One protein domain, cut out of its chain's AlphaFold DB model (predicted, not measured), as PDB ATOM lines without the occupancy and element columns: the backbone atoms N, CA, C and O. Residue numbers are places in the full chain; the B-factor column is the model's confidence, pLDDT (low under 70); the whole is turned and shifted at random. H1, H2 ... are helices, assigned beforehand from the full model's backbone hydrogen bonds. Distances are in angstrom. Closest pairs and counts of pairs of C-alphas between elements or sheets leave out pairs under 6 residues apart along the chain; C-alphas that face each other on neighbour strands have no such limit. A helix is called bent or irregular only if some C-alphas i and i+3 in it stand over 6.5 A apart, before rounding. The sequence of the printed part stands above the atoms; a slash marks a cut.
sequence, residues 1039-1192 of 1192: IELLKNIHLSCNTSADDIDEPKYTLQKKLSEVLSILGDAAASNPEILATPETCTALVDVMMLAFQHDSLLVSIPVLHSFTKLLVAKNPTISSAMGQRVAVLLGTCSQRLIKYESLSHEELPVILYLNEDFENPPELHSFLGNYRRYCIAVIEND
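This is residues 1039 to 1192 of the 1192 residues of the protein "Glycoside hydrolase" of Aureobasidium pullulans (UniProt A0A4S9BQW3). What shape appears? H4 runs through the middle between H2 and H8, which point the same way; H1, H3 and H6 run against them in a looser second layer, H7 crosses one end and short H5 packs at the other. What makes it up? The printed part has 154 residues, with eight named helices, H1 to H8 in chain order, and no named strand: all helix. It is compact, with a radius of gyration of the C-alphas of 15.5 A, and spans 45 by 32 by 22 A.

How does it start? H1, residues 1039 to 1048, H2, 1058 to 1080, H3, 1088 to 1102, and H4, 1107 to 1121, form an up-and-down bundle, each running against the one before. What touches H4, the hub? Among others, H2 does at a shallow tilt of 9 degrees, closest C-alphas Ser 1072 and Val 1113, 4.6 A. H8, 1171 to 1191, does at 25 degrees, also shallow, closest C-alphas Thr 1118 and Val 1188, 5.4 A. H7, 1159 to 1167, touches residues 1107 to 1108 alone, about perpendicular at 74 degrees, closest C-alphas Leu 1107 and Val 1160, 7.1 A. What remains? H5, 1126 to 1133, touches H3, closest C-alphas Thr 1092 and Ala 1131, 5.4 A. H6, 1136 to 1146, touches residues 1182 to 1189 of H8 alone, closest C-alphas Cys 1143 and Cys 1185, 5.1 A. Are backbones whole? Every O i to N i+4 pair is within hydrogen-bond range except in H4, 8 of 11, irregular with C-alphas 1109 and 1112 7.0 A apart.

Where are the ends? H1 begins at C-alpha 1039 (-2.767, -20.493, 52.664); H8 ends at C-alpha 1191 (16.009, -11.747, 36.701). Which are longest? H2 measures 33.3 A and H8 30.5 A, first to last C-alpha.

How large? The farthest C-alphas, Ala 1086 and Ser 1154, are 47.7 A apart. Any breaks? The printed part has no cut; the link H6 to H7 is long. Where is confidence low? Residues 1154 to 1157 and 1192 have pLDDT under 70.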
ATOM      1  N   ILE A1039      -4.219 -20.678  52.821       95.31
ATOM      2  CA  ILE A1039      -2.767 -20.493  52.664       95.31
ATOM      3  C   ILE A1039      -2.049 -20.815  53.981       95.31
ATOM      4  O   ILE A1039      -1.042 -21.526  53.976       95.31
ATOM      5  N   GLU A1040      -2.592 -20.361  55.112       95.44
ATOM      6  CA  GLU A1040      -2.040 -20.669  56.435       95.44
ATOM      7  C   GLU A1040      -2.129 -22.171  56.754       95.44
ATOM      8  O   GLU A1040      -1.203 -22.737  57.334       95.44
ATOM      9  N   LEU A1041      -3.184 -22.869  56.315       95.44
ATOM     10  CA  LEU A1041      -3.253 -24.326  56.429       95.44
ATOM     11  C   LEU A1041      -2.156 -25.019  55.608       95.44
ATOM     12  O   LEU A1041      -1.467 -25.883  56.148       95.44
ATOM     13  N   LEU A1042      -1.951 -24.634  54.341       95.62
ATOM     14  CA  LEU A1042      -0.881 -25.198  53.501       95.62
ATOM     15  C   LEU A1042       0.496 -24.978  54.143       95.62
ATOM     16  O   LEU A1042       1.315 -25.895  54.189       95.62
ATOM     17  N   LYS A1043       0.724 -23.792  54.715       95.69
ATOM     18  CA  LYS A1043       1.929 -23.478  55.487       95.69
ATOM     19  C   LYS A1043       2.118 -24.415  56.678       95.69
ATOM     20  O   LYS A1043       3.194 -24.983  56.854       95.69
ATOM     21  N   ASN A1044       1.078 -24.590  57.490       95.00
ATOM     22  CA  ASN A1044       1.122 -25.438  58.679       95.00
ATOM     23  C   ASN A1044       1.336 -26.917  58.322       95.00
ATOM     24  O   ASN A1044       2.079 -27.615  59.014       95.00
ATOM     25  N   ILE A1045       0.754 -27.388  57.215       93.81
ATOM     26  CA  ILE A1045       1.002 -28.736  56.688       93.81
ATOM     27  C   ILE A1045       2.464 -28.868  56.257       93.81
ATOM     28  O   ILE A1045       3.136 -29.792  56.706       93.81
ATOM     29  N   HIS A1046       2.993 -27.919  55.478       93.31
ATOM     30  CA  HIS A1046       4.396 -27.945  55.054       93.31
ATOM     31  C   HIS A1046       5.362 -28.042  56.247       93.31
ATOM     32  O   HIS A1046       6.266 -28.877  56.246       93.31
ATOM     33  N   LEU A1047       5.132 -27.223  57.281       92.75
ATOM     34  CA  LEU A1047       5.953 -27.183  58.494       92.75
ATOM     35  C   LEU A1047       5.831 -28.458  59.339       92.75
ATOM     36  O   LEU A1047       6.833 -28.952  59.850       92.75
ATOM     37  N   SER A1048       4.621 -28.999  59.496       90.06
ATOM     38  CA  SER A1048       4.388 -30.223  60.282       90.06
ATOM     39  C   SER A1048       4.878 -31.500  59.594       90.06
ATOM     40  O   SER A1048       5.123 -32.498  60.273       90.06
ATOM     41  N   CYS A1049       5.058 -31.464  58.271       90.06
ATOM     42  CA  CYS A1049       5.600 -32.575  57.493       90.06
ATOM     43  C   CYS A1049       7.132 -32.584  57.418       90.06
ATOM     44  O   CYS A1049       7.692 -33.486  56.802       90.06
ATOM     45  N   ASN A1050       7.812 -31.607  58.029       86.25
ATOM     46  CA  ASN A1050       9.267 -31.534  57.992       86.25
ATOM     47  C   ASN A1050       9.892 -32.781  58.627       86.25
ATOM     48  O   ASN A1050       9.613 -33.103  59.785       86.25
ATOM     49  N   THR A1051      10.730 -33.472  57.862       87.25
ATOM     50  CA  THR A1051      11.403 -34.701  58.282       87.25
ATOM     51  C   THR A1051      12.923 -34.513  58.313       87.25
ATOM     52  O   THR A1051      13.456 -33.545  57.762       87.25
ATOM     53  N   SER A1052      13.619 -35.376  59.055       86.44
ATOM     54  CA  SER A1052      15.079 -35.325  59.144       86.44
ATOM     55  C   SER A1052      15.672 -36.018  57.928       86.44
ATOM     56  O   SER A1052      15.193 -37.076  57.537       86.44
ATOM     57  N   ALA A1053      16.748 -35.472  57.367       85.62
ATOM     58  CA  ALA A1053      17.428 -36.112  56.245       85.62
ATOM     59  C   ALA A1053      18.071 -37.464  56.629       85.62
ATOM     60  O   ALA A1053      18.281 -38.305  55.766       85.62
ATOM     61  N   ASP A1054      18.349 -37.680  57.921       85.00
ATOM     62  CA  ASP A1054      18.885 -38.940  58.460       85.00
ATOM     63  C   ASP A1054      17.811 -40.014  58.743       85.00
ATOM     64  O   ASP A1054      18.151 -41.166  59.004       85.00
ATOM     65  N   ASP A1055      16.527 -39.639  58.770       87.62
ATOM     66  CA  ASP A1055      15.402 -40.517  59.129       87.62
ATOM     67  C   ASP A1055      14.121 -40.006  58.451       87.62
ATOM     68  O   ASP A1055      13.291 -39.323  59.064       87.62
ATOM     69  N   ILE A1056      14.029 -40.257  57.141       89.88
ATOM     70  CA  ILE A1056      12.970 -39.729  56.278       89.88
ATOM     71  C   ILE A1056      11.651 -40.469  56.548       89.88
ATOM     72  O   ILE A1056      11.508 -41.673  56.337       89.88
ATOM     73  N   ASP A1057      10.639 -39.711  56.969       91.88
ATOM     74  CA  ASP A1057       9.248 -40.163  57.061       91.88
ATOM     75  C   ASP A1057       8.612 -40.079  55.663       91.88
ATOM     76  O   ASP A1057       8.090 -39.035  55.262       91.88
ATOM     77  N   GLU A1058       8.702 -41.174  54.904       90.19
ATOM     78  CA  GLU A1058       8.280 -41.270  53.496       90.19
ATOM     79  C   GLU A1058       6.881 -40.689  53.188       90.19
ATOM     80  O   GLU A1058       6.751 -39.888  52.251       90.19
ATOM     81  N   PRO A1059       5.815 -41.003  53.959       90.75
ATOM     82  CA  PRO A1059       4.507 -40.372  53.777       90.75
ATOM     83  C   PRO A1059       4.531 -38.843  53.885       90.75
ATOM     84  O   PRO A1059       3.928 -38.155  53.057       90.75
ATOM     85  N   LYS A1060       5.227 -38.289  54.886       92.62
ATOM     86  CA  LYS A1060       5.328 -36.831  55.065       92.62
ATOM     87  C   LYS A1060       6.189 -36.192  53.984       92.62
ATOM     88  O   LYS A1060       5.831 -35.133  53.469       92.62
ATOM     89  N   TYR A1061       7.275 -36.851  53.594       94.06
ATOM     90  CA  TYR A1061       8.157 -36.373  52.541       94.06
ATOM     91  C   TYR A1061       7.457 -36.341  51.174       94.06
ATOM     92  O   TYR A1061       7.537 -35.357  50.435       94.06
ATOM     93  N   THR A1062       6.675 -37.377  50.860       93.81
ATOM     94  CA  THR A1062       5.818 -37.422  49.664       93.81
ATOM     95  C   THR A1062       4.799 -36.284  49.661       93.81
ATOM     96  O   THR A1062       4.648 -35.590  48.650       93.81
ATOM     97  N   LEU A1063       4.154 -36.031  50.802       94.38
ATOM     98  CA  LEU A1063       3.225 -34.916  50.956       94.38
ATOM     99  C   LEU A1063       3.909 -33.558  50.732       94.38
ATOM    100  O   LEU A1063       3.349 -32.707  50.045       94.38
ATOM    101  N   GLN A1064       5.132 -33.352  51.234       93.38
ATOM    102  CA  GLN A1064       5.891 -32.117  50.993       93.38
ATOM    103  C   GLN A1064       6.230 -31.911  49.511       93.38
ATOM    104  O   GLN A1064       6.056 -30.798  49.006       93.38
ATOM    105  N   LYS A1065       6.660 -32.968  48.805       94.62
ATOM    106  CA  LYS A1065       6.921 -32.928  47.354       94.62
ATOM    107  C   LYS A1065       5.664 -32.489  46.593       94.62
ATOM    108  O   LYS A1065       5.704 -31.526  45.827       94.62
ATOM    109  N   LYS A1066       4.520 -33.118  46.883       94.81
ATOM    110  CA  LYS A1066       3.233 -32.798  46.241       94.81
ATOM    111  C   LYS A1066       2.695 -31.418  46.589       94.81
ATOM    112  O   LYS A1066       2.169 -30.718  45.725       94.81
ATOM    113  N   LEU A1067       2.865 -30.987  47.832       95.31
ATOM    114  CA  LEU A1067       2.478 -29.649  48.254       95.31
ATOM    115  C   LEU A1067       3.275 -28.571  47.506       95.31
ATOM    116  O   LEU A1067       2.699 -27.565  47.097       95.31
ATOM    117  N   SER A1068       4.570 -28.799  47.268       96.12
ATOM    118  CA  SER A1068       5.400 -27.889  46.473       96.12
ATOM    119  C   SER A1068       4.928 -27.765  45.020       96.12
ATOM    120  O   SER A1068       4.865 -26.656  44.487       96.12
ATOM    121  N   GLU A1069       4.509 -28.869  44.394       96.19
ATOM    122  CA  GLU A1069       3.904 -28.843  43.052       96.19
ATOM    123  C   GLU A1069       2.638 -27.961  43.021       96.19
ATOM    124  O   GLU A1069       2.484 -27.131  42.123       96.19
ATOM    125  N   VAL A1070       1.757 -28.067  44.025       96.25
ATOM    126  CA  VAL A1070       0.555 -27.214  44.125       96.25
ATOM    127  C   VAL A1070       0.909 -25.742  44.341       96.25
ATOM    128  O   VAL A1070       0.336 -24.873  43.684       96.25
ATOM    129  N   LEU A1071       1.873 -25.443  45.214       97.19
ATOM    130  CA  LEU A1071       2.348 -24.072  45.433       97.19
ATOM    131  C   LEU A1071       2.939 -23.463  44.155       97.19
ATOM    132  O   LEU A1071       2.713 -22.285  43.877       97.19
ATOM    133  N   SER A1072       3.641 -24.264  43.351       96.69
ATOM    134  CA  SER A1072       4.157 -23.852  42.044       96.69
ATOM    135  C   SER A1072       3.032 -23.505  41.064       96.69
ATOM    136  O   SER A1072       3.065 -22.439  40.451       96.69
ATOM    137  N   ILE A1073       1.982 -24.330  40.980       96.00
ATOM    138  CA  ILE A1073       0.814 -24.045  40.126       96.00
ATOM    139  C   ILE A1073       0.149 -22.722  40.530       96.00
ATOM    140  O   ILE A1073      -0.193 -21.912  39.667       96.00
ATOM    141  N   LEU A1074       0.004 -22.468  41.835       95.44
ATOM    142  CA  LEU A1074      -0.557 -21.213  42.340       95.44
ATOM    143  C   LEU A1074       0.343 -20.010  42.042       95.44
ATOM    144  O   LEU A1074      -0.160 -18.962  41.634       95.44
ATOM    145  N   GLY A1075       1.660 -20.157  42.194       94.81
ATOM    146  CA  GLY A1075       2.631 -19.120  41.844       94.81
ATOM    147  C   GLY A1075       2.600 -18.768  40.355       94.81
ATOM    148  O   GLY A1075       2.561 -17.593  39.991       94.81
ATOM    149  N   ASP A1076       2.542 -19.777  39.487       94.81
ATOM    150  CA  ASP A1076       2.450 -19.607  38.034       94.81
ATOM    151  C   ASP A1076       1.130 -18.949  37.609       94.81
ATOM    152  O   ASP A1076       1.115 -18.061  36.745       94.81
ATOM    153  N   ALA A1077       0.023 -19.360  38.235       92.69
ATOM    154  CA  ALA A1077      -1.285 -18.759  38.019       92.69
ATOM    155  C   ALA A1077      -1.297 -17.287  38.443       92.69
ATOM    156  O   ALA A1077      -1.773 -16.451  37.680       92.69
ATOM    157  N   ALA A1078      -0.717 -16.960  39.601       93.25
ATOM    158  CA  ALA A1078      -0.611 -15.593  40.101       93.25
ATOM    159  C   ALA A1078       0.300 -14.714  39.229       93.25
ATOM    160  O   ALA A1078      -0.008 -13.545  39.005       93.25
ATOM    161  N   ALA A1079       1.392 -15.266  38.691       92.25
ATOM    162  CA  ALA A1079       2.262 -14.553  37.754       92.25
ATOM    163  C   ALA A1079       1.541 -14.221  36.435       92.25
ATOM    164  O   ALA A1079       1.733 -13.139  35.877       92.25
ATOM    165  N   SER A1080       0.712 -15.148  35.947       91.25
ATOM    166  CA  SER A1080       0.011 -15.025  34.662       91.25
ATOM    167  C   SER A1080      -1.278 -14.204  34.756       91.25
ATOM    168  O   SER A1080      -1.602 -13.474  33.823       91.25
ATOM    169  N   ASN A1081      -1.991 -14.313  35.879       90.75
ATOM    170  CA  ASN A1081      -3.293 -13.696  36.143       90.75
ATOM    171  C   ASN A1081      -3.280 -13.037  37.537       90.75
ATOM    172  O   ASN A1081      -3.847 -13.581  38.490       90.75
ATOM    173  N   PRO A1082      -2.598 -11.887  37.711       89.75
ATOM    174  CA  PRO A1082      -2.410 -11.273  39.026       89.75
ATOM    175  C   PRO A1082      -3.703 -10.855  39.741       89.75
ATOM    176  O   PRO A1082      -3.680 -10.612  40.943       89.75
ATOM    177  N   GLU A1083      -4.828 -10.757  39.034       86.81
ATOM    178  CA  GLU A1083      -6.145 -10.421  39.581       86.81
ATOM    179  C   GLU A1083      -6.678 -11.439  40.600       86.81
ATOM    180  O   GLU A1083      -7.513 -11.083  41.430       86.81
ATOM    181  N   ILE A1084      -6.172 -12.679  40.595       90.12
ATOM    182  CA  ILE A1084      -6.566 -13.695  41.585       90.12
ATOM    183  C   ILE A1084      -6.053 -13.364  42.995       90.12
ATOM    184  O   ILE A1084      -6.593 -13.850  43.994       90.12
ATOM    185  N   LEU A1085      -5.028 -12.510  43.087       89.38
ATOM    186  CA  LEU A1085      -4.458 -12.015  44.335       89.38
ATOM    187  C   LEU A1085      -5.340 -10.888  44.888       89.38
ATOM    188  O   LEU A1085      -5.074  -9.705  44.681       89.38
ATOM    189  N   ALA A1086      -6.403 -11.274  45.598       77.94
ATOM    190  CA  ALA A1086      -7.438 -10.357  46.080       77.94
ATOM    191  C   ALA A1086      -6.894  -9.191  46.929       77.94
ATOM    192  O   ALA A1086      -7.431  -8.083  46.865       77.94
ATOM    193  N   THR A1087      -5.831  -9.418  47.712       86.94
ATOM    194  CA  THR A1087      -5.167  -8.374  48.502       86.94
ATOM    195  C   THR A1087      -3.635  -8.525  48.504       86.94
ATOM    196  O   THR A1087      -3.112  -9.622  48.262       86.94
ATOM    197  N   PRO A1088      -2.877  -7.448  48.803       89.25
ATOM    198  CA  PRO A1088      -1.429  -7.530  49.003       89.25
ATOM    199  C   PRO A1088      -1.004  -8.521  50.087       89.25
ATOM    200  O   PRO A1088       0.035  -9.169  49.954       89.25
ATOM    201  N   GLU A1089      -1.813  -8.682  51.130       91.06
ATOM    202  CA  GLU A1089      -1.579  -9.637  52.211       91.06
ATOM    203  C   GLU A1089      -1.681 -11.081  51.701       91.06
ATOM    204  O   GLU A1089      -0.826 -11.896  52.037       91.06
ATOM    205  N   THR A1090      -2.643 -11.389  50.822       91.69
ATOM    206  CA  THR A1090      -2.759 -12.709  50.175       91.69
ATOM    207  C   THR A1090      -1.531 -13.034  49.323       91.69
ATOM    208  O   THR A1090      -0.976 -14.127  49.429       91.69
ATOM    209  N   CYS A1091      -1.060 -12.077  48.516       93.06
ATOM    210  CA  CYS A1091       0.168 -12.240  47.729       93.06
ATOM    211  C   CYS A1091       1.388 -12.468  48.629       93.06
ATOM    212  O   CYS A1091       2.241 -13.306  48.345       93.06
ATOM    213  N   THR A1092       1.460 -11.717  49.725       93.81
ATOM    214  CA  THR A1092       2.528 -11.813  50.719       93.81
ATOM    215  C   THR A1092       2.532 -13.205  51.350       93.81
ATOM    216  O   THR A1092       3.578 -13.850  51.340       93.81
ATOM    217  N   ALA A1093       1.376 -13.692  51.801       94.81
ATOM    218  CA  ALA A1093       1.227 -15.005  52.415       94.81
ATOM    219  C   ALA A1093       1.579 -16.148  51.448       94.81
ATOM    220  O   ALA A1093       2.333 -17.040  51.823       94.81
ATOM    221  N   LEU A1094       1.106 -16.107  50.194       95.50
ATOM    222  CA  LEU A1094       1.430 -17.129  49.189       95.50
ATOM    223  C   LEU A1094       2.943 -17.214  48.943       95.50
ATOM    224  O   LEU A1094       3.520 -18.300  49.000       95.50
ATOM    225  N   VAL A1095       3.589 -16.064  48.720       95.12
ATOM    226  CA  VAL A1095       5.040 -15.996  48.502       95.12
ATOM    227  C   VAL A1095       5.808 -16.507  49.721       95.12
ATOM    228  O   VAL A1095       6.788 -17.222  49.543       95.12
ATOM    229  N   ASP A1096       5.365 -16.218  50.950       94.94
ATOM    230  CA  ASP A1096       6.020 -16.746  52.157       94.94
ATOM    231  C   ASP A1096       5.972 -18.276  52.219       94.94
ATOM    232  O   ASP A1096       6.979 -18.907  52.535       94.94
ATOM    233  N   VAL A1097       4.836 -18.897  51.885       96.12
ATOM    234  CA  VAL A1097       4.732 -20.366  51.879       96.12
ATOM    235  C   VAL A1097       5.582 -20.983  50.766       96.12
ATOM    236  O   VAL A1097       6.255 -21.987  50.995       96.12
ATOM    237  N   MET A1098       5.628 -20.357  49.587       97.31
ATOM    238  CA  MET A1098       6.535 -20.769  48.510       97.31
ATOM    239  C   MET A1098       8.008 -20.642  48.919       97.31
ATOM    240  O   MET A1098       8.811 -21.512  48.592       97.31
ATOM    241  N   MET A1099       8.368 -19.587  49.659       95.75
ATOM    242  CA  MET A1099       9.724 -19.401  50.176       95.75
ATOM    243  C   MET A1099      10.098 -20.503  51.169       95.75
ATOM    244  O   MET A1099      11.210 -21.015  51.089       95.75
ATOM    245  N   LEU A1100       9.177 -20.925  52.042       95.38
ATOM    246  CA  LEU A1100       9.415 -22.052  52.950       95.38
ATOM    247  C   LEU A1100       9.718 -23.345  52.181       95.38
ATOM    248  O   LEU A1100      10.724 -23.992  52.463       95.38
ATOM    249  N   ALA A1101       8.914 -23.671  51.161       95.75
ATOM    250  CA  ALA A1101       9.157 -24.840  50.314       95.75
ATOM    251  C   ALA A1101      10.485 -24.742  49.545       95.75
ATOM    252  O   ALA A1101      11.201 -25.730  49.405       95.75
ATOM    253  N   PHE A1102      10.848 -23.543  49.088       96.19
ATOM    254  CA  PHE A1102      12.106 -23.305  48.384       96.19
ATOM    255  C   PHE A1102      13.341 -23.437  49.284       96.19
ATOM    256  O   PHE A1102      14.403 -23.855  48.823       96.19
ATOM    257  N   GLN A1103      13.214 -23.092  50.565       94.38
ATOM    258  CA  GLN A1103      14.299 -23.189  51.542       94.38
ATOM    259  C   GLN A1103      14.515 -24.607  52.085       94.38
ATOM    260  O   GLN A1103      15.487 -24.822  52.809       94.38
ATOM    261  N   HIS A1104      13.653 -25.564  51.733       94.81
ATOM    262  CA  HIS A1104      13.778 -26.953  52.155       94.81
ATOM    263  C   HIS A1104      15.095 -27.595  51.674       94.81
ATOM    264  O   HIS A1104      15.626 -27.254  50.615       94.81
ATOM    265  N   ASP A1105      15.629 -28.542  52.455       93.56
ATOM    266  CA  ASP A1105      16.920 -29.167  52.153       93.56
ATOM    267  C   ASP A1105      16.883 -30.150  50.988       93.56
ATOM    268  O   ASP A1105      17.842 -30.179  50.212       93.56
ATOM    269  N   SER A1106      15.771 -30.867  50.806       94.69
ATOM    270  CA  SER A1106      15.510 -31.620  49.576       94.69
ATOM    271  C   SER A1106      15.328 -30.685  48.385       94.69
ATOM    272  O   SER A1106      14.402 -29.869  48.341       94.69
ATOM    273  N   LEU A1107      16.172 -30.890  47.375       94.62
ATOM    274  CA  LEU A1107      16.089 -30.175  46.110       94.62
ATOM    275  C   LEU A1107      14.868 -30.589  45.273       94.62
ATOM    276  O   LEU A1107      14.397 -29.796  44.458       94.62
ATOM    277  N   LEU A1108      14.332 -31.802  45.463       93.69
ATOM    278  CA  LEU A1108      13.077 -32.208  44.824       93.69
ATOM    279  C   LEU A1108      11.876 -31.448  45.394       93.69
ATOM    280  O   LEU A1108      10.968 -31.102  44.642       93.69
ATOM    281  N   VAL A1109      11.882 -31.138  46.692       95.19
ATOM    282  CA  VAL A1109      10.834 -30.306  47.304       95.19
ATOM    283  C   VAL A1109      10.950 -28.856  46.841       95.19
ATOM    284  O   VAL A1109       9.932 -28.213  46.612       95.19
ATOM    285  N   SER A1110      12.149 -28.314  46.655       95.38
ATOM    286  CA  SER A1110      12.320 -26.891  46.338       95.38
ATOM    287  C   SER A1110      12.223 -26.550  44.842       95.38
ATOM    288  O   SER A1110      11.876 -25.415  44.500       95.38
ATOM    289  N   ILE A1111      12.511 -27.489  43.929       94.81
ATOM    290  CA  ILE A1111      12.577 -27.194  42.484       94.81
ATOM    291  C   ILE A1111      11.256 -26.702  41.853       94.81
ATOM    292  O   ILE A1111      11.339 -25.802  41.010       94.81
ATOM    293  N   PRO A1112      10.046 -27.186  42.224       95.50
ATOM    294  CA  PRO A1112       8.810 -26.715  41.595       95.50
ATOM    295  C   PRO A1112       8.603 -25.212  41.813       95.50
ATOM    296  O   PRO A1112       8.436 -24.448  40.862       95.50
ATOM    297  N   VAL A1113       8.711 -24.754  43.063       96.25
ATOM    298  CA  VAL A1113       8.550 -23.335  43.414       96.25
ATOM    299  C   VAL A1113       9.704 -22.460  42.912       96.25
ATOM    300  O   VAL A1113       9.470 -21.300  42.576       96.25
ATOM    301  N   LEU A1114      10.922 -23.003  42.770       95.12
ATOM    302  CA  LEU A1114      12.052 -22.301  42.145       95.12
ATOM    303  C   LEU A1114      11.729 -21.887  40.700       95.12
ATOM    304  O   LEU A1114      11.996 -20.749  40.309       95.12
ATOM    305  N   HIS A1115      11.112 -22.774  39.917       90.94
ATOM    306  CA  HIS A1115      10.667 -22.432  38.566       90.94
ATOM    307  C   HIS A1115       9.619 -21.312  38.612       90.94
ATOM    308  O   HIS A1115       9.741 -20.326  37.883       90.94
ATOM    309  N   SER A1116       8.641 -21.391  39.510       93.75
ATOM    310  CA  SER A1116       7.616 -20.350  39.646       93.75
ATOM    311  C   SER A1116       8.181 -18.987  40.047       93.75
ATOM    312  O   SER A1116       7.720 -17.962  39.540       93.75
ATOM    313  N   PHE A1117       9.233 -18.941  40.870       95.00
ATOM    314  CA  PHE A1117       9.893 -17.680  41.214       95.00
ATOM    315  C   PHE A1117      10.484 -16.959  40.001       95.00
ATOM    316  O   PHE A1117      10.369 -15.737  39.923       95.00
ATOM    317  N   THR A1118      11.012 -17.683  39.006       89.50
ATOM    318  CA  THR A1118      11.493 -17.053  37.760       89.50
ATOM    319  C   THR A1118      10.383 -16.308  37.014       89.50
ATOM    320  O   THR A1118      10.638 -15.274  36.402       89.50
ATOM    321  N   LYS A1119       9.135 -16.786  37.106       92.12
ATOM    322  CA  LYS A1119       7.963 -16.161  36.476       92.12
ATOM    323  C   LYS A1119       7.417 -15.005  37.310       92.12
ATOM    324  O   LYS A1119       7.034 -13.980  36.752       92.12
ATOM    325  N   LEU A1120       7.407 -15.149  38.635       92.50
ATOM    326  CA  LEU A1120       6.965 -14.100  39.558       92.50
ATOM    327  C   LEU A1120       7.881 -12.869  39.523       92.50
ATOM    328  O   LEU A1120       7.375 -11.751  39.584       92.50
ATOM    329  N   LEU A1121       9.198 -13.053  39.374       89.94
ATOM    330  CA  LEU A1121      10.158 -11.943  39.276       89.94
ATOM    331  C   LEU A1121       9.926 -11.068  38.036       89.94
ATOM    332  O   LEU A1121      10.028  -9.846  38.110       89.94
ATOM    333  N   VAL A1122       9.535 -11.673  36.912       88.44
ATOM    334  CA  VAL A1122       9.266 -10.946  35.658       88.44
ATOM    335  C   VAL A1122       7.813 -10.464  35.530       88.44
ATOM    336  O   VAL A1122       7.460  -9.803  34.545       88.44
ATOM    337  N   ALA A1123       6.950 -10.775  36.505       87.69
ATOM    338  CA  ALA A1123       5.544 -10.396  36.480       87.69
ATOM    339  C   ALA A1123       5.379  -8.875  36.650       87.69
ATOM    340  O   ALA A1123       5.806  -8.273  37.635       87.69
ATOM    341  N   LYS A1124       4.699  -8.230  35.694       84.00
ATOM    342  CA  LYS A1124       4.470  -6.773  35.682       84.00
ATOM    343  C   LYS A1124       3.293  -6.366  36.581       84.00
ATOM    344  O   LYS A1124       2.335  -5.760  36.107       84.00
ATOM    345  N   ASN A1125       3.349  -6.701  37.871       91.12
ATOM    346  CA  ASN A1125       2.317  -6.355  38.850       91.12
ATOM    347  C   ASN A1125       2.934  -5.747  40.131       91.12
ATOM    348  O   ASN A1125       3.723  -6.424  40.786       91.12
ATOM    349  N   PRO A1126       2.550  -4.519  40.545       88.50
ATOM    350  CA  PRO A1126       3.148  -3.841  41.702       88.50
ATOM    351  C   PRO A1126       3.040  -4.605  43.027       88.50
ATOM    352  O   PRO A1126       3.938  -4.513  43.863       88.50
ATOM    353  N   THR A1127       1.956  -5.358  43.224       89.19
ATOM    354  CA  THR A1127       1.737  -6.161  44.431       89.19
ATOM    355  C   THR A1127       2.729  -7.318  44.491       89.19
ATOM    356  O   THR A1127       3.382  -7.505  45.517       89.19
ATOM    357  N   ILE A1128       2.905  -8.031  43.373       92.88
ATOM    358  CA  ILE A1128       3.885  -9.118  43.244       92.88
ATOM    359  C   ILE A1128       5.306  -8.567  43.383       92.88
ATOM    360  O   ILE A1128       6.084  -9.096  44.171       92.88
ATOM    361  N   SER A1129       5.636  -7.465  42.699       89.81
ATOM    362  CA  SER A1129       6.965  -6.847  42.786       89.81
ATOM    363  C   SER A1129       7.307  -6.399  44.211       89.81
ATOM    364  O   SER A1129       8.427  -6.611  44.666       89.81
ATOM    365  N   SER A1130       6.348  -5.822  44.944       90.31
ATOM    366  CA  SER A1130       6.532  -5.445  46.354       90.31
ATOM    367  C   SER A1130       6.752  -6.673  47.243       90.31
ATOM    368  O   SER A1130       7.691  -6.708  48.040       90.31
ATOM    369  N   ALA A1131       5.921  -7.707  47.072       91.81
ATOM    370  CA  ALA A1131       6.028  -8.952  47.822       91.81
ATOM    371  C   ALA A1131       7.361  -9.667  47.552       91.81
ATOM    372  O   ALA A1131       7.991 -10.130  48.497       91.81
ATOM    373  N   MET A1132       7.823  -9.736  46.301       92.25
ATOM    374  CA  MET A1132       9.108 -10.341  45.934       92.25
ATOM    375  C   MET A1132      10.297  -9.499  46.410       92.25
ATOM    376  O   MET A1132      11.230 -10.038  47.003       92.25
ATOM    377  N   GLY A1133      10.233  -8.172  46.254       87.56
ATOM    378  CA  GLY A1133      11.299  -7.254  46.665       87.56
ATOM    379  C   GLY A1133      11.620  -7.312  48.162       87.56
ATOM    380  O   GLY A1133      12.768  -7.133  48.555       87.56
ATOM    381  N   GLN A1134      10.644  -7.641  49.015       90.06
ATOM    382  CA  GLN A1134      10.884  -7.846  50.450       90.06
ATOM    383  C   GLN A1134      11.627  -9.157  50.777       90.06
ATOM    384  O   GLN A1134      12.212  -9.263  51.854       90.06
ATOM    385  N   ARG A1135      11.615 -10.158  49.882       92.69
ATOM    386  CA  ARG A1135      12.229 -11.488  50.096       92.69
ATOM    387  C   ARG A1135      13.425 -11.758  49.191       92.69
ATOM    388  O   ARG A1135      14.064 -12.798  49.332       92.69
ATOM    389  N   VAL A1136      13.776 -10.810  48.328       89.50
ATOM    390  CA  VAL A1136      14.883 -10.925  47.375       89.50
ATOM    391  C   VAL A1136      16.193 -11.377  48.027       89.50
ATOM    392  O   VAL A1136      16.844 -12.299  47.547       89.50
ATOM    393  N   ALA A1137      16.539 -10.817  49.189       89.62
ATOM    394  CA  ALA A1137      17.769 -11.166  49.895       89.62
ATOM    395  C   ALA A1137      17.796 -12.645  50.324       89.62
ATOM    396  O   ALA A1137      18.835 -13.300  50.250       89.62
ATOM    397  N   VAL A1138      16.646 -13.182  50.742       92.12
ATOM    398  CA  VAL A1138      16.497 -14.589  51.136       92.12
ATOM    399  C   VAL A1138      16.537 -15.494  49.903       92.12
ATOM    400  O   VAL A1138      17.194 -16.537  49.927       92.12
ATOM    401  N   LEU A1139      15.883 -15.077  48.816       92.38
ATOM    402  CA  LEU A1139      15.846 -15.792  47.543       92.38
ATOM    403  C   LEU A1139      17.252 -15.928  46.934       92.38
ATOM    404  O   LEU A1139      17.692 -17.043  46.645       92.38
ATOM    405  N   LEU A1140      17.994 -14.820  46.829       91.06
ATOM    406  CA  LEU A1140      19.375 -14.795  46.343       91.06
ATOM    407  C   LEU A1140      20.331 -15.555  47.264       91.06
ATOM    408  O   LEU A1140      21.192 -16.293  46.782       91.06
ATOM    409  N   GLY A1141      20.182 -15.397  48.583       92.94
ATOM    410  CA  GLY A1141      20.998 -16.108  49.567       92.94
ATOM    411  C   GLY A1141      20.849 -17.624  49.439       92.94
ATOM    412  O   GLY A1141      21.847 -18.343  49.376       92.94
ATOM    413  N   THR A1142      19.609 -18.099  49.306       94.00
ATOM    414  CA  THR A1142      19.303 -19.526  49.132       94.00
ATOM    415  C   THR A1142      19.791 -20.030  47.769       94.00
ATOM    416  O   THR A1142      20.471 -21.051  47.716       94.00
ATOM    417  N   CYS A1143      19.554 -19.298  46.671       93.62
ATOM    418  CA  CYS A1143      20.090 -19.659  45.350       93.62
ATOM    419  C   CYS A1143      21.616 -19.781  45.373       93.62
ATOM    420  O   CYS A1143      22.161 -20.764  44.880       93.62
ATOM    421  N   SER A1144      22.305 -18.828  46.006       89.88
ATOM    422  CA  SER A1144      23.768 -18.823  46.111       89.88
ATOM    423  C   SER A1144      24.298 -20.054  46.849       89.88
ATOM    424  O   SER A1144      25.278 -20.656  46.412       89.88
ATOM    425  N   GLN A1145      23.634 -20.473  47.932       89.00
ATOM    426  CA  GLN A1145      23.981 -21.702  48.655       89.00
ATOM    427  C   GLN A1145      23.740 -22.959  47.808       89.00
ATOM    428  O   GLN A1145      24.507 -23.913  47.892       89.00
ATOM    429  N   ARG A1146      22.709 -22.953  46.956       90.75
ATOM    430  CA  ARG A1146      22.299 -24.099  46.127       90.75
ATOM    431  C   ARG A1146      23.057 -24.208  44.793       90.75
ATOM    432  O   ARG A1146      22.860 -25.172  44.057       90.75
ATOM    433  N   LEU A1147      23.962 -23.267  44.491       87.81
ATOM    434  CA  LEU A1147      24.898 -23.348  43.357       87.81
ATOM    435  C   LEU A1147      26.096 -24.277  43.611       87.81
ATOM    436  O   LEU A1147      26.886 -24.527  42.696       87.81
ATOM    437  N   ILE A1148      26.238 -24.793  44.834       84.12
ATOM    438  CA  ILE A1148      27.261 -25.776  45.184       84.12
ATOM    439  C   ILE A1148      27.131 -27.012  44.275       84.12
ATOM    440  O   ILE A1148      26.039 -27.495  43.976       84.12
ATOM    441  N   LYS A1149      28.272 -27.545  43.823       83.88
ATOM    442  CA  LYS A1149      28.335 -28.829  43.112       83.88
ATOM    443  C   LYS A1149      28.247 -29.973  44.118       83.88
ATOM    444  O   LYS A1149      29.272 -30.539  44.493       83.88
ATOM    445  N   TYR A1150      27.035 -30.260  44.589       84.31
ATOM    446  CA  TYR A1150      26.783 -31.310  45.578       84.31
ATOM    447  C   TYR A1150      27.336 -32.672  45.139       84.31
ATOM    448  O   TYR A1150      27.885 -33.392  45.962       84.31
ATOM    449  N   GLU A1151      27.329 -32.967  43.835       80.50
ATOM    450  CA  GLU A1151      27.887 -34.197  43.259       80.50
ATOM    451  C   GLU A1151      29.416 -34.338  43.405       80.50
ATOM    452  O   GLU A1151      29.974 -35.399  43.151       80.50
ATOM    453  N   SER A1152      30.116 -33.257  43.756       79.75
ATOM    454  CA  SER A1152      31.573 -33.235  43.948       79.75
ATOM    455  C   SER A1152      31.980 -33.252  45.424       79.75
ATOM    456  O   SER A1152      33.171 -33.206  45.727       79.75
ATOM    457  N   LEU A1153      31.013 -33.271  46.345       78.81
ATOM    458  CA  LEU A1153      31.259 -33.308  47.781       78.81
ATOM    459  C   LEU A1153      31.234 -34.755  48.279       78.81
ATOM    460  O   LEU A1153      30.308 -35.500  47.994       78.81
ATOM    461  N   SER A1154      32.237 -35.137  49.069       59.97
ATOM    462  CA  SER A1154      32.331 -36.462  49.700       59.97
ATOM    463  C   SER A1154      31.699 -36.518  51.099       59.97
ATOM    464  O   SER A1154      31.981 -37.439  51.859       59.97
ATOM    465  N   HIS A1155      30.949 -35.488  51.501       61.47
ATOM    466  CA  HIS A1155      30.445 -35.340  52.867       61.47
ATOM    467  C   HIS A1155      29.047 -35.947  53.002       61.47
ATOM    468  O   HIS A1155      28.057 -35.282  52.710       61.47
ATOM    469  N   GLU A1156      28.980 -37.177  53.511       61.53
ATOM    470  CA  GLU A1156      27.733 -37.897  53.832       61.53
ATOM    471  C   GLU A1156      26.904 -37.235  54.959       61.53
ATOM    472  O   GLU A1156      25.822 -37.704  55.271       61.53
ATOM    473  N   GLU A1157      27.366 -36.127  55.554       65.38
ATOM    474  CA  GLU A1157      26.719 -35.459  56.700       65.38
ATOM    475  C   GLU A1157      25.901 -34.199  56.329       65.38
ATOM    476  O   GLU A1157      25.337 -33.548  57.208       65.38
ATOM    477  N   LEU A1158      25.849 -33.788  55.052       85.06
ATOM    478  CA  LEU A1158      25.029 -32.636  54.640       85.06
ATOM    479  C   LEU A1158      23.576 -33.069  54.367       85.06
ATOM    480  O   LEU A1158      23.376 -33.890  53.469       85.06
ATOM    481  N   PRO A1159      22.555 -32.452  55.004       89.06
ATOM    482  CA  PRO A1159      21.148 -32.828  54.812       89.06
ATOM    483  C   PRO A1159      20.696 -32.856  53.347       89.06
ATOM    484  O   PRO A1159      19.961 -33.742  52.926       89.06
ATOM    485  N   VAL A1160      21.191 -31.917  52.537       91.00
ATOM    486  CA  VAL A1160      20.908 -31.845  51.094       91.00
ATOM    487  C   VAL A1160      21.399 -33.089  50.351       91.00
ATOM    488  O   VAL A1160      20.709 -33.579  49.468       91.00
ATOM    489  N   ILE A1161      22.587 -33.596  50.696       88.00
ATOM    490  CA  ILE A1161      23.175 -34.782  50.055       88.00
ATOM    491  C   ILE A1161      22.417 -36.039  50.481       88.00
ATOM    492  O   ILE A1161      22.156 -36.893  49.643       88.00
ATOM    493  N   LEU A1162      22.011 -36.122  51.749       89.06
ATOM    494  CA  LEU A1162      21.207 -37.231  52.261       89.06
ATOM    495  C   LEU A1162      19.863 -37.351  51.524       89.06
ATOM    496  O   LEU A1162      19.553 -38.423  51.014       89.06
ATOM    497  N   TYR A1163      19.133 -36.244  51.344       91.31
ATOM    498  CA  TYR A1163      17.915 -36.246  50.523       91.31
ATOM    499  C   TYR A1163      18.180 -36.634  49.062       91.31
ATOM    500  O   TYR A1163      17.411 -37.388  48.480       91.31
ATOM    501  N   LEU A1164      19.278 -36.156  48.466       90.06
ATOM    502  CA  LEU A1164      19.637 -36.512  47.088       90.06
ATOM    503  C   LEU A1164      19.979 -37.999  46.926       90.06
ATOM    504  O   LEU A1164      19.708 -38.557  45.869       90.06
ATOM    505  N   ASN A1165      20.565 -38.631  47.943       86.50
ATOM    506  CA  ASN A1165      20.859 -40.062  47.918       86.50
ATOM    507  C   ASN A1165      19.589 -40.917  48.047       86.50
ATOM    508  O   ASN A1165      19.535 -41.986  47.452       86.50
ATOM    509  N   GLU A1166      18.582 -40.445  48.788       87.19
ATOM    510  CA  GLU A1166      17.267 -41.102  48.851       87.19
ATOM    511  C   GLU A1166      16.493 -40.926  47.534       87.19
ATOM    512  O   GLU A1166      15.898 -41.860  47.007       87.19
ATOM    513  N   ASP A1167      16.529 -39.719  46.966       87.81
ATOM    514  CA  ASP A1167      15.764 -39.373  45.768       87.81
ATOM    515  C   ASP A1167      16.331 -39.984  44.473       87.81
ATOM    516  O   ASP A1167      15.604 -40.113  43.482       87.81
ATOM    517  N   PHE A1168      17.629 -40.308  44.442       85.25
ATOM    518  CA  PHE A1168      18.331 -40.723  43.229       85.25
ATOM    519  C   PHE A1168      19.260 -41.919  43.471       85.25
ATOM    520  O   PHE A1168      20.311 -41.799  44.095       85.25
ATOM    521  N   GLU A1169      18.948 -43.055  42.842       74.88
ATOM    522  CA  GLU A1169      19.810 -44.250  42.859       74.88
ATOM    523  C   GLU A1169      20.955 -44.181  41.825       74.88
ATOM    524  O   GLU A1169      21.968 -44.876  41.940       74.88
ATOM    525  N   ASN A1170      20.798 -43.356  40.782       76.06
ATOM    526  CA  ASN A1170      21.653 -43.344  39.594       76.06
ATOM    527  C   ASN A1170      22.455 -42.026  39.473       76.06
ATOM    528  O   ASN A1170      21.864 -40.970  39.217       76.06
ATOM    529  N   PRO A1171      23.801 -42.045  39.578       73.12
ATOM    530  CA  PRO A1171      24.619 -40.826  39.545       73.12
ATOM    531  C   PRO A1171      24.430 -39.921  38.300       73.12
ATOM    532  O   PRO A1171      24.387 -38.701  38.459       73.12
ATOM    533  N   PRO A1172      24.275 -40.449  37.066       75.31
ATOM    534  CA  PRO A1172      23.865 -39.661  35.899       75.31
ATOM    535  C   PRO A1172      22.566 -38.857  36.061       75.31
ATOM    536  O   PRO A1172      22.501 -37.702  35.634       75.31
ATOM    537  N   GLU A1173      21.532 -39.446  36.666       75.19
ATOM    538  CA  GLU A1173      20.236 -38.783  36.868       75.19
ATOM    539  C   GLU A1173      20.365 -37.654  37.887       75.19
ATOM    540  O   GLU A1173      19.936 -36.530  37.613       75.19
ATOM    541  N   LEU A1174      21.074 -37.921  38.989       80.00
ATOM    542  CA  LEU A1174      21.439 -36.922  39.989       80.00
ATOM    543  C   LEU A1174      22.216 -35.754  39.358       80.00
ATOM    544  O   LEU A1174      21.890 -34.588  39.585       80.00
ATOM    545  N   HIS A1175      23.210 -36.042  38.511       80.81
ATOM    546  CA  HIS A1175      24.004 -35.006  37.847       80.81
ATOM    547  C   HIS A1175      23.161 -34.131  36.905       80.81
ATOM    548  O   HIS A1175      23.264 -32.901  36.937       80.81
ATOM    549  N   SER A1176      22.286 -34.745  36.100       80.06
ATOM    550  CA  SER A1176      21.368 -34.017  35.215       80.06
ATOM    551  C   SER A1176      20.393 -33.142  36.009       80.06
ATOM    552  O   SER A1176      20.179 -31.972  35.671       80.06
ATOM    553  N   PHE A1177      19.817 -33.687  37.080       88.62
ATOM    554  CA  PHE A1177      18.906 -32.967  37.960       88.62
ATOM    555  C   PHE A1177      19.579 -31.739  38.595       88.62
ATOM    556  O   PHE A1177      19.077 -30.621  38.460       88.62
ATOM    557  N   LEU A1178      20.765 -31.912  39.189       87.62
ATOM    558  CA  LEU A1178      21.544 -30.825  39.791       87.62
ATOM    559  C   LEU A1178      21.962 -29.765  38.763       87.62
ATOM    560  O   LEU A1178      21.950 -28.567  39.054       87.62
ATOM    561  N   GLY A1179      22.285 -30.184  37.535       85.25
ATOM    562  CA  GLY A1179      22.544 -29.280  36.416       85.25
ATOM    563  C   GLY A1179      21.351 -28.375  36.101       85.25
ATOM    564  O   GLY A1179      21.515 -27.162  35.960       85.25
ATOM    565  N   ASN A1180      20.142 -28.940  36.036       85.81
ATOM    566  CA  ASN A1180      18.909 -28.178  35.817       85.81
ATOM    567  C   ASN A1180      18.603 -27.245  36.987       85.81
ATOM    568  O   ASN A1180      18.324 -26.068  36.769       85.81
ATOM    569  N   TYR A1181      18.721 -27.749  38.215       92.31
ATOM    570  CA  TYR A1181      18.471 -26.978  39.427       92.31
ATOM    571  C   TYR A1181      19.335 -25.708  39.470       92.31
ATOM    572  O   TYR A1181      18.825 -24.599  39.641       92.31
ATOM    573  N   ARG A1182      20.643 -25.838  39.196       92.81
ATOM    574  CA  ARG A1182      21.566 -24.693  39.132       92.81
ATOM    575  C   ARG A1182      21.197 -23.691  38.042       92.81
ATOM    576  O   ARG A1182      21.295 -22.492  38.284       92.81
ATOM    577  N   ARG A1183      20.753 -24.152  36.865       88.19
ATOM    578  CA  ARG A1183      20.295 -23.251  35.789       88.19
ATOM    579  C   ARG A1183      19.129 -22.378  36.242       88.19
ATOM    580  O   ARG A1183      19.132 -21.187  35.952       88.19
ATOM    581  N   TYR A1184      18.174 -22.932  36.986       87.69
ATOM    582  CA  TYR A1184      17.064 -22.144  37.517       87.69
ATOM    583  C   TYR A1184      17.497 -21.180  38.626       87.69
ATOM    584  O   TYR A1184      17.039 -20.040  38.636       87.69
ATOM    585  N   CYS A1185      18.425 -21.572  39.507       91.38
ATOM    586  CA  CYS A1185      19.019 -20.636  40.469       91.38
ATOM    587  C   CYS A1185      19.718 -19.459  39.773       91.38
ATOM    588  O   CYS A1185      19.558 -18.322  40.206       91.38
ATOM    589  N   ILE A1186      20.450 -19.711  38.682       88.56
ATOM    590  CA  ILE A1186      21.071 -18.649  37.873       88.56
ATOM    591  C   ILE A1186      19.996 -17.750  37.261       88.56
ATOM    592  O   ILE A1186      20.095 -16.537  37.387       88.56
ATOM    593  N   ALA A1187      18.941 -18.323  36.680       86.00
ATOM    594  CA  ALA A1187      17.851 -17.539  36.104       86.00
ATOM    595  C   ALA A1187      17.163 -16.637  37.144       86.00
ATOM    596  O   ALA A1187      16.791 -15.516  36.822       86.00
ATOM    597  N   VAL A1188      17.003 -17.089  38.389       87.56
ATOM    598  CA  VAL A1188      16.496 -16.238  39.478       87.56
ATOM    599  C   VAL A1188      17.455 -15.083  39.780       87.56
ATOM    600  O   VAL A1188      16.999 -13.958  39.929       87.56
ATOM    601  N   ILE A1189      18.765 -15.343  39.828       86.19
ATOM    602  CA  ILE A1189      19.792 -14.317  40.081       86.19
ATOM    603  C   ILE A1189      19.880 -13.299  38.932       86.19
ATOM    604  O   ILE A1189      20.171 -12.136  39.175       86.19
ATOM    605  N   GLU A1190      19.659 -13.725  37.687       83.56
ATOM    606  CA  GLU A1190      19.707 -12.851  36.504       83.56
ATOM    607  C   GLU A1190      18.447 -11.992  36.317       83.56
ATOM    608  O   GLU A1190      18.518 -10.961  35.650       83.56
ATOM    609  N   ASN A1191      17.297 -12.440  36.836       73.81
ATOM    610  CA  ASN A1191      16.009 -11.747  36.701       73.81
ATOM    611  C   ASN A1191      15.662 -10.839  37.894       73.81
ATOM    612  O   ASN A1191      14.645 -10.144  37.824       73.81
ATOM    613  N   ASP A1192      16.459 -10.873  38.962       55.91
ATOM    614  CA  ASP A1192      16.486  -9.829  39.994       55.91
ATOM    615  C   ASP A1192      17.265  -8.595  39.507       55.91
ATOM    616  O   ASP A1192      16.777  -7.455  39.704       55.91
TER     617      ASP A1192